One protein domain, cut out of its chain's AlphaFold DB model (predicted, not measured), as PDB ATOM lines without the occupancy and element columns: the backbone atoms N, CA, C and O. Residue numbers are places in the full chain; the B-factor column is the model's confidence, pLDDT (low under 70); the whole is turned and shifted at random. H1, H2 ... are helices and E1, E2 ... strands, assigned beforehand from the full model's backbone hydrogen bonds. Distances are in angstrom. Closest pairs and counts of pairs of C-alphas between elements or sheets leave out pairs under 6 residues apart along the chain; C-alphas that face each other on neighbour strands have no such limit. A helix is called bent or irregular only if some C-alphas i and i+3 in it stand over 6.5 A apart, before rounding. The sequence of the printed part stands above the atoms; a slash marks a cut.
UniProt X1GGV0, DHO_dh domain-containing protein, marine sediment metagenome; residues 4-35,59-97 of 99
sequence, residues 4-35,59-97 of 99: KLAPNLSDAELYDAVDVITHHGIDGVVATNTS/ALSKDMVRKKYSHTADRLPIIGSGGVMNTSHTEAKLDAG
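Overview. This is residues 4 to 35 and 59 to 97 of the 99 residues of the protein "DHO_dh domain-containing protein" of marine sediment metagenome (UniProt X1GGV0). A small parallel sheet of two short strands, E1 and E2, has the longest helix, H2, packed over one face; H2 is the middle one of a bent row of three helices, with H1 at one end and H3 at the other. Residues 4 to 5 pair with E1 as a short extra strip. The printed part has 71 residues, with named elements in the order H1, E1, H2, E2, H3, and is mostly helix. It is compact, with a radius of gyration of the C-alphas of 11.4 A, but elongated, spanning 35 by 23 by 16 A.

Arrangement. E1, residues 29 to 31, and E2, residues 78 to 80, are parallel neighbours, their directions at 27 degrees. N 31 and O 79 are 2.9 A apart and N 79 and O 29 are 2.8 A apart, both within hydrogen-bond range. Residues 4 to 5 pair in parallel with residues 30 to 31 of E1. H2, residues 59 to 72, comes closest to E1 at the C-alphas of Ala 31 and Val 65, 6.0 A apart, and to E2 at those of Val 65 and Gly 80, 6.5 A apart. With residues 67 to 72 alone, H2 touches H1, residues 11 to 23; the closest C-alphas, of Tyr 15 and His 71, are 7.0 A apart. These two helices run the same way at a steep tilt of 51 degrees. With residues 62 to 66 alone, H2 touches H3, residues 87 to 94; the closest C-alphas, of Lys 62 and Lys 93, are 5.6 A apart. H2 and H3 run the same way at a shallow tilt of 24 degrees. H1 and H3 are apart. In H1, H2 and H3 every O i to N i+4 pair is within hydrogen-bond range.

Along the chain. H2 measures 20.2 A from first to last C-alpha, H1 18.2 A, H3 10.7 A, E1 6.4 A and E2 6.2 A. H1 begins at C-alpha 11 (13.266, 24.436, -55.534), and H3 ends at C-alpha 94 (29.399, 15.956, -46.336).

Size, cuts and confidence. The C-alphas of His 23 and Asn 86, 34.8 A apart, are the two farthest apart. Residues 36 to 58 are not printed, and C-alphas 35 and 59 are 11.6 A apart across the cut. Of the links printed whole, none is long. The mean pLDDT of the printed part is 95.4, and no printed residue is under 70.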
ATOM      1  N   LYS A   4      12.444   9.756 -48.134       97.56
ATOM      2  CA  LYS A   4      13.343   9.762 -49.296       97.56
ATOM      3  C   LYS A   4      12.723  10.550 -50.446       97.56
ATOM      4  O   LYS A   4      11.697  10.146 -50.980       97.56
ATOM      5  N   LEU A   5      13.363  11.652 -50.837       96.88
ATOM      6  CA  LEU A   5      12.850  12.537 -51.887       96.88
ATOM      7  C   LEU A   5      13.441  12.200 -53.258       96.88
ATOM      8  O   LEU A   5      14.595  11.777 -53.356       96.88
ATOM      9  N   ALA A   6      12.653  12.407 -54.314       94.94
ATOM     10  CA  ALA A   6      13.103  12.309 -55.700       94.94
ATOM     11  C   ALA A   6      13.930  13.549 -56.104       94.94
ATOM     12  O   ALA A   6      13.686  14.631 -55.576       94.94
ATOM     13  N   PRO A   7      14.888  13.430 -57.038       92.75
ATOM     14  CA  PRO A   7      15.786  14.534 -57.393       92.75
ATOM     15  C   PRO A   7      15.175  15.532 -58.382       92.75
ATOM     16  O   PRO A   7      15.831  16.505 -58.732       92.75
ATOM     17  N   ASN A   8      13.957  15.277 -58.866       90.56
ATOM     18  CA  ASN A   8      13.320  16.036 -59.947       90.56
ATOM     19  C   ASN A   8      12.313  17.073 -59.420       90.56
ATOM     20  O   ASN A   8      11.348  17.380 -60.110       90.56
ATOM     21  N   LEU A   9      12.499  17.541 -58.185       93.44
ATOM     22  CA  LEU A   9      11.680  18.593 -57.589       93.44
ATOM     23  C   LEU A   9      12.241  19.954 -58.000       93.44
ATOM     24  O   LEU A   9      13.460  20.144 -57.999       93.44
ATOM     25  N   SER A  10      11.359  20.897 -58.310       95.12
ATOM     26  CA  SER A  10      11.724  22.312 -58.319       95.12
ATOM     27  C   SER A  10      12.138  22.767 -56.917       95.12
ATOM     28  O   SER A  10      11.840  22.112 -55.916       95.12
ATOM     29  N   ASP A  11      12.818  23.910 -56.827       95.12
ATOM     30  CA  ASP A  11      13.266  24.436 -55.534       95.12
ATOM     31  C   ASP A  11      12.073  24.743 -54.610       95.12
ATOM     32  O   ASP A  11      12.127  24.416 -53.429       95.12
ATOM     33  N   ALA A  12      10.963  25.255 -55.154       96.62
ATOM     34  CA  ALA A  12       9.732  25.485 -54.394       96.62
ATOM     35  C   ALA A  12       9.134  24.177 -53.846       96.62
ATOM     36  O   ALA A  12       8.912  24.062 -52.646       96.62
ATOM     37  N   GLU A  13       8.962  23.153 -54.693       97.44
ATOM     38  CA  GLU A  13       8.435  21.848 -54.259       97.44
ATOM     39  C   GLU A  13       9.349  21.167 -53.232       97.44
ATOM     40  O   GLU A  13       8.886  20.467 -52.331       97.44
ATOM     41  N   LEU A  14      10.664  21.351 -53.373       96.25
ATOM     42  CA  LEU A  14      11.645  20.852 -52.423       96.25
ATOM     43  C   LEU A  14      11.464  21.497 -51.046       96.25
ATOM     44  O   LEU A  14      11.484  20.781 -50.045       96.25
ATOM     45  N   TYR A  15      11.314  22.820 -50.997       96.06
ATOM     46  CA  TYR A  15      11.146  23.563 -49.751       96.06
ATOM     47  C   TYR A  15       9.807  23.256 -49.091       96.06
ATOM     48  O   TYR A  15       9.801  22.875 -47.922       96.06
ATOM     49  N   ASP A  16       8.713  23.251 -49.855       97.00
ATOM     50  CA  ASP A  16       7.386  22.877 -49.355       97.00
ATOM     51  C   ASP A  16       7.397  21.466 -48.740       97.00
ATOM     52  O   ASP A  16       6.903  21.245 -47.631       97.00
ATOM     53  N   ALA A  17       8.018  20.494 -49.420       95.94
ATOM     54  CA  ALA A  17       8.129  19.133 -48.904       95.94
ATOM     55  C   ALA A  17       8.935  19.076 -47.599       95.94
ATOM     56  O   ALA A  17       8.565  18.361 -46.669       95.94
ATOM     57  N   VAL A  18      10.046  19.807 -47.522       95.25
ATOM     58  CA  VAL A  18      10.907  19.848 -46.335       95.25
ATOM     59  C   VAL A  18      10.208  20.519 -45.154       95.25
ATOM     60  O   VAL A  18      10.332  20.028 -44.029       95.25
ATOM     61  N   ASP A  19       9.434  21.571 -45.398       95.19
ATOM     62  CA  ASP A  19       8.666  22.264 -44.364       95.19
ATOM     63  C   ASP A  19       7.585  21.352 -43.783       95.19
ATOM     64  O   ASP A  19       7.474  21.231 -42.563       95.19
ATOM     65  N   VAL A  20       6.861  20.617 -44.633       95.94
ATOM     66  CA  VAL A  20       5.878  19.610 -44.195       95.94
ATOM     67  C   VAL A  20       6.549  18.497 -43.383       95.94
ATOM     68  O   VAL A  20       6.077  18.146 -42.301       95.94
ATOM     69  N   ILE A  21       7.674  17.957 -43.860       95.06
ATOM     70  CA  ILE A  21       8.440  16.911 -43.158       95.06
ATOM     71  C   ILE A  21       8.870  17.391 -41.767       95.06
ATOM     72  O   ILE A  21       8.709  16.666 -40.783       95.06
ATOM     73  N   THR A  22       9.377  18.621 -41.681       92.94
ATOM     74  CA  THR A  22       9.830  19.230 -40.427       92.94
ATOM     75  C   THR A  22       8.657  19.499 -39.488       92.94
ATOM     76  O   THR A  22       8.732  19.183 -38.302       92.94
ATOM     77  N   HIS A  23       7.545  20.024 -40.010       94.88
ATOM     78  CA  HIS A  23       6.329  20.304 -39.246       94.88
ATOM     79  C   HIS A  23       5.760  19.048 -38.575       94.88
ATOM     80  O   HIS A  23       5.305  19.103 -37.434       94.88
ATOM     81  N   HIS A  24       5.834  17.900 -39.251       95.75
ATOM     82  CA  HIS A  24       5.386  16.617 -38.709       95.75
ATOM     83  C   HIS A  24       6.406  15.922 -37.791       95.75
ATOM     84  O   HIS A  24       6.141  14.808 -37.339       95.75
ATOM     85  N   GLY A  25       7.551  16.547 -37.498       94.31
ATOM     86  CA  GLY A  25       8.553  15.994 -36.584       94.31
ATOM     87  C   GLY A  25       9.239  14.732 -37.111       94.31
ATOM     88  O   GLY A  25       9.579  13.846 -36.333       94.31
ATOM     89  N   ILE A  26       9.405  14.610 -38.432       96.00
ATOM     90  CA  ILE A  26      10.129  13.488 -39.040       96.00
ATOM     91  C   ILE A  26      11.634  13.661 -38.796       96.00
ATOM     92  O   ILE A  26      12.175  14.746 -38.984       96.00
ATOM     93  N   ASP A  27      12.322  12.570 -38.447       96.56
ATOM     94  CA  ASP A  27      13.715  12.602 -37.966       96.56
ATOM     95  C   ASP A  27      14.762  12.981 -39.028       96.56
ATOM     96  O   ASP A  27      15.927  13.185 -38.700       96.56
ATOM     97  N   GLY A  28      14.393  13.026 -40.310       96.38
ATOM     98  CA  GLY A  28      15.333  13.363 -41.373       96.38
ATOM     99  C   GLY A  28      14.889  12.963 -42.773       96.38
ATOM    100  O   GLY A  28      13.805  12.413 -43.006       96.38
ATOM    101  N   VAL A  29      15.775  13.222 -43.734       97.31
ATOM    102  CA  VAL A  29      15.520  12.989 -45.158       97.31
ATOM    103  C   VAL A  29      16.662  12.274 -45.860       97.31
ATOM    104  O   VAL A  29      17.831  12.463 -45.552       97.31
ATOM    105  N   VAL A  30      16.323  11.503 -46.893       97.94
ATOM    106  CA  VAL A  30      17.300  10.909 -47.813       97.94
ATOM    107  C   VAL A  30      17.256  11.668 -49.141       97.94
ATOM    108  O   VAL A  30      16.210  11.751 -49.791       97.94
ATOM    109  N   ALA A  31      18.391  12.228 -49.553       95.81
ATOM    110  CA  ALA A  31      18.576  12.957 -50.807       95.81
ATOM    111  C   ALA A  31      19.623  12.215 -51.658       95.81
ATOM    112  O   ALA A  31      20.820  12.425 -51.482       95.81
ATOM    113  N   THR A  32      19.247  11.304 -52.566       95.31
ATOM    114  CA  THR A  32      17.961  11.239 -53.285       95.31
ATOM    115  C   THR A  32      17.585   9.832 -53.804       95.31
ATOM    116  O   THR A  32      18.348   8.872 -53.670       95.31
ATOM    117  N   ASN A  33      16.367   9.684 -54.335       96.50
ATOM    118  CA  ASN A  33      15.910   8.519 -55.103       96.50
ATOM    119  C   ASN A  33      16.481   8.526 -56.541       96.50
ATOM    120  O   ASN A  33      17.365   9.313 -56.867       96.50
ATOM    121  N   THR A  34      16.022   7.633 -57.416       93.88
ATOM    122  CA  THR A  34      16.382   7.656 -58.840       93.88
ATOM    123  C   THR A  34      15.754   8.850 -59.568       93.88
ATOM    124  O   THR A  34      14.702   9.353 -59.176       93.88
ATOM    125  N   SER A  35      16.413   9.329 -60.624       91.81
ATOM    126  CA  SER A  35      15.884  10.383 -61.501       91.81
ATOM    127  C   SER A  35      15.202   9.769 -62.717       91.81
ATOM    128  O   SER A  35      15.595   8.702 -63.170       91.81
ATOM    129  N   ALA A  59      25.830  15.064 -59.589       93.31
ATOM    130  CA  ALA A  59      25.578  16.500 -59.475       93.31
ATOM    131  C   ALA A  59      24.217  16.800 -58.826       93.31
ATOM    132  O   ALA A  59      24.162  17.546 -57.851       93.31
ATOM    133  N   LEU A  60      23.145  16.164 -59.315       93.38
ATOM    134  CA  LEU A  60      21.771  16.388 -58.845       93.38
ATOM    135  C   LEU A  60      21.612  16.093 -57.351       93.38
ATOM    136  O   LEU A  60      21.062  16.888 -56.595       93.38
ATOM    137  N   SER A  61      22.136  14.955 -56.903       95.56
ATOM    138  CA  SER A  61      22.011  14.549 -55.506       95.56
ATOM    139  C   SER A  61      22.837  15.424 -54.563       95.56
ATOM    140  O   SER A  61      22.412  15.648 -53.435       95.56
ATOM    141  N   LYS A  62      24.001  15.929 -54.993       96.94
ATOM    142  CA  LYS A  62      24.792  16.891 -54.211       96.94
ATOM    143  C   LYS A  62      24.070  18.235 -54.105       96.94
ATOM    144  O   LYS A  62      23.986  18.795 -53.018       96.94
ATOM    145  N   ASP A  63      23.537  18.739 -55.217       96.31
ATOM    146  CA  ASP A  63      22.825  20.018 -55.232       96.31
ATOM    147  C   ASP A  63      21.568  19.983 -54.353       96.31
ATOM    148  O   ASP A  63      21.335  20.902 -53.574       96.31
ATOM    149  N   MET A  64      20.821  18.877 -54.385       96.25
ATOM    150  CA  MET A  64      19.666  18.686 -53.511       96.25
ATOM    151  C   MET A  64      20.045  18.684 -52.022       96.25
ATOM    152  O   MET A  64      19.333  19.289 -51.226       96.25
ATOM    153  N   VAL A  65      21.151  18.027 -51.638       97.25
ATOM    154  CA  VAL A  65      21.665  18.073 -50.253       97.25
ATOM    155  C   VAL A  65      21.948  19.523 -49.857       97.25
ATOM    156  O   VAL A  65      21.386  20.004 -48.878       97.25
ATOM    157  N   ARG A  66      22.718  20.247 -50.681       97.19
ATOM    158  CA  ARG A  66      23.082  21.651 -50.444       97.19
ATOM    159  C   ARG A  66      21.863  22.558 -50.276       97.19
ATOM    160  O   ARG A  66      21.815  23.367 -49.352       97.19
ATOM    161  N   LYS A  67      20.880  22.444 -51.175       96.19
ATOM    162  CA  LYS A  67      19.651  23.253 -51.149       96.19
ATOM    163  C   LYS A  67      18.825  22.991 -49.899       96.19
ATOM    164  O   LYS A  67      18.396  23.943 -49.256       96.19
ATOM    165  N   LYS A  68      18.646  21.719 -49.533       94.25
ATOM    166  CA  LYS A  68      17.945  21.334 -48.303       94.25
ATOM    167  C   LYS A  68      18.642  21.877 -47.069       94.25
ATOM    168  O   LYS A  68      18.001  22.541 -46.269       94.25
ATOM    169  N   TYR A  69      19.947  21.639 -46.964       95.06
ATOM    170  CA  TYR A  69      20.743  22.086 -45.830       95.06
ATOM    171  C   TYR A  69      20.661  23.607 -45.646       95.06
ATOM    172  O   TYR A  69      20.446  24.086 -44.535       95.06
ATOM    173  N   SER A  70      20.740  24.358 -46.752       93.88
ATOM    174  CA  SER A  70      20.599  25.822 -46.747       93.88
ATOM    175  C   SER A  70      19.217  26.281 -46.270       93.88
ATOM    176  O   SER A  70      19.125  27.285 -45.573       93.88
ATOM    177  N   HIS A  71      18.153  25.555 -46.628       94.31
ATOM    178  CA  HIS A  71      16.773  25.881 -46.246       94.31
ATOM    179  C   HIS A  71      16.475  25.544 -44.781       94.31
ATOM    180  O   HIS A  71      15.861  26.334 -44.073       94.31
ATOM    181  N   THR A  72      16.946  24.392 -44.294       90.44
ATOM    182  CA  THR A  72      16.664  23.936 -42.922       90.44
ATOM    183  C   THR A  72      17.636  24.470 -41.882       90.44
ATOM    184  O   THR A  72      17.378  24.287 -40.695       90.44
ATOM    185  N   ALA A  73      18.752  25.077 -42.297       85.81
ATOM    186  CA  ALA A  73      19.816  25.561 -41.416       85.81
ATOM    187  C   ALA A  73      20.239  24.505 -40.375       85.81
ATOM    188  O   ALA A  73      20.192  24.756 -39.174       85.81
ATOM    189  N   ASP A  74      20.583  23.302 -40.851       80.69
ATOM    190  CA  ASP A  74      21.032  22.155 -40.030       80.69
ATOM    191  C   ASP A  74      19.982  21.552 -39.064       80.69
ATOM    192  O   ASP A  74      20.269  20.682 -38.249       80.69
ATOM    193  N   ARG A  75      18.711  21.962 -39.157       87.94
ATOM    194  CA  ARG A  75      17.651  21.468 -38.252       87.94
ATOM    195  C   ARG A  75      17.078  20.097 -38.618       87.94
ATOM    196  O   ARG A  75      16.278  19.562 -37.853       87.94
ATOM    197  N   LEU A  76      17.434  19.553 -39.779       94.75
ATOM    198  CA  LEU A  76      16.896  18.297 -40.298       94.75
ATOM    199  C   LEU A  76      18.038  17.454 -40.889       94.75
ATOM    200  O   LEU A  76      18.565  17.840 -41.931       94.75
ATOM    201  N   PRO A  77      18.407  16.312 -40.279       96.69
ATOM    202  CA  PRO A  77      19.459  15.434 -40.789       96.69
ATOM    203  C   PRO A  77      19.221  14.982 -42.238       96.69
ATOM    204  O   PRO A  77      18.114  14.573 -42.610       96.69
ATOM    205  N   ILE A  78      20.277  15.016 -43.060       97.31
ATOM    206  CA  ILE A  78      20.220  14.681 -44.489       97.31
ATOM    207  C   ILE A  78      21.178  13.535 -44.805       97.31
ATOM    208  O   ILE A  78      22.390  13.706 -44.794       97.31
ATOM    209  N   ILE A  79      20.641  12.393 -45.229       97.94
ATOM    210  CA  ILE A  79      21.445  11.291 -45.766       97.94
ATOM    211  C   ILE A  79      21.643  11.498 -47.271       97.94
ATOM    212  O   ILE A  79      20.691  11.438 -48.063       97.94
ATOM    213  N   GLY A  80      22.890  11.698 -47.693       96.62
ATOM    214  CA  GLY A  80      23.265  11.861 -49.096       96.62
ATOM    215  C   GLY A  80      23.320  10.531 -49.865       96.62
ATOM    216  O   GLY A  80      24.279   9.777 -49.755       96.62
ATOM    217  N   SER A  81      22.343  10.267 -50.734       96.94
ATOM    218  CA  SER A  81      22.254   9.068 -51.584       96.94
ATOM    219  C   SER A  81      22.284   9.408 -53.080       96.94
ATOM    220  O   SER A  81      21.767  10.437 -53.506       96.94
ATOM    221  N   GLY A  82      22.878   8.541 -53.901       95.56
ATOM    222  CA  GLY A  82      22.973   8.717 -55.357       95.56
ATOM    223  C   GLY A  82      24.319   9.284 -55.818       95.56
ATOM    224  O   GLY A  82      24.877  10.192 -55.211       95.56
ATOM    225  N   GLY A  83      24.865   8.712 -56.895       94.75
ATOM    226  CA  GLY A  83      26.075   9.218 -57.551       94.75
ATOM    227  C   GLY A  83      27.386   9.146 -56.765       94.75
ATOM    228  O   GLY A  83      28.365   9.756 -57.194       94.75
ATOM    229  N   VAL A  84      27.452   8.400 -55.662       96.56
ATOM    230  CA  VAL A  84      28.698   8.167 -54.914       96.56
ATOM    231  C   VAL A  84      29.470   7.028 -55.580       96.56
ATOM    232  O   VAL A  84      29.013   5.889 -55.579       96.56
ATOM    233  N   MET A  85      30.603   7.352 -56.207       96.56
ATOM    234  CA  MET A  85      31.413   6.394 -56.980       96.56
ATOM    235  C   MET A  85      32.847   6.269 -56.450       96.56
ATOM    236  O   MET A  85      33.574   5.371 -56.861       96.56
ATOM    237  N   ASN A  86      33.257   7.193 -55.584       96.94
ATOM    238  CA  ASN A  86      34.574   7.297 -54.972       96.94
ATOM    239  C   ASN A  86      34.456   8.172 -53.708       96.94
ATOM    240  O   ASN A  86      33.396   8.747 -53.443       96.94
ATOM    241  N   THR A  87      35.548   8.283 -52.954       97.62
ATOM    242  CA  THR A  87      35.597   9.038 -51.696       97.62
ATOM    243  C   THR A  87      35.318  10.529 -51.881       97.62
ATOM    244  O   THR A  87      34.563  11.090 -51.094       97.62
ATOM    245  N   SER A  88      35.813  11.157 -52.954       97.94
ATOM    246  CA  SER A  88      35.601  12.598 -53.166       97.94
ATOM    247  C   SER A  88      34.130  12.961 -53.383       97.94
ATOM    248  O   SER A  88      33.697  14.057 -53.042       97.94
ATOM    249  N   HIS A  89      33.314  12.036 -53.900       97.81
ATOM    250  CA  HIS A  89      31.866  12.237 -53.979       97.81
ATOM    251  C   HIS A  89      31.187  12.172 -52.606       97.81
ATOM    252  O   HIS A  89      30.160  12.823 -52.412       97.81
ATOM    253  N   THR A  90      31.720  11.370 -51.681       97.38
ATOM    254  CA  THR A  90      31.255  11.329 -50.289       97.38
ATOM    255  C   THR A  90      31.617  12.630 -49.583       97.38
ATOM    256  O   THR A  90      30.727  13.275 -49.041       97.38
ATOM    257  N   GLU A  91      32.878  13.056 -49.672       98.31
ATOM    258  CA  GLU A  91      33.363  14.329 -49.112       98.31
ATOM    259  C   GLU A  91      32.517  15.503 -49.612       98.31
ATOM    260  O   GLU A  91      31.929  16.226 -48.818       98.31
ATOM    261  N   ALA A  92      32.290  15.594 -50.926       98.12
ATOM    262  CA  ALA A  92      31.469  16.653 -51.510       98.12
ATOM    263  C   ALA A  92      30.001  16.660 -51.038       98.12
ATOM    264  O   ALA A  92      29.319  17.674 -51.192       98.12
ATOM    265  N   LYS A  93      29.472  15.537 -50.532       97.94
ATOM    266  CA  LYS A  93      28.132  15.477 -49.925       97.94
ATOM    267  C   LYS A  93      28.161  15.900 -48.462       97.94
ATOM    268  O   LYS A  93      27.244  16.604 -48.055       97.94
ATOM    269  N   LEU A  94      29.186  15.500 -47.712       97.38
ATOM    270  CA  LEU A  94      29.399  15.956 -46.336       97.38
ATOM    271  C   LEU A  94      29.580  17.479 -46.307       97.38
ATOM    272  O   LEU A  94      28.852  18.163 -45.598       97.38
ATOM    273  N   ASP A  95      30.419  18.020 -47.194       97.38
ATOM    274  CA  ASP A  95      30.625  19.466 -47.362       97.38
ATOM    275  C   ASP A  95      29.339  20.210 -47.758       97.38
ATOM    276  O   ASP A  95      29.171  21.394 -47.473       97.38
ATOM    277  N   ALA A  96      28.417  19.524 -48.440       97.12
ATOM    278  CA  ALA A  96      27.118  20.077 -48.808       97.12
ATOM    279  C   ALA A  96      26.089  20.037 -47.662       97.12
ATOM    280  O   ALA A  96      25.010  20.606 -47.831       97.12
ATOM    281  N   GLY A  97      26.394  19.373 -46.541       96.31
ATOM    282  CA  GLY A  97      25.518  19.260 -45.373       96.31
ATOM    283  C   GLY A  97      24.866  17.889 -45.174       96.31
ATOM    284  O   GLY A  97      23.836  17.798 -44.509       96.31
TER     285      GLY A  97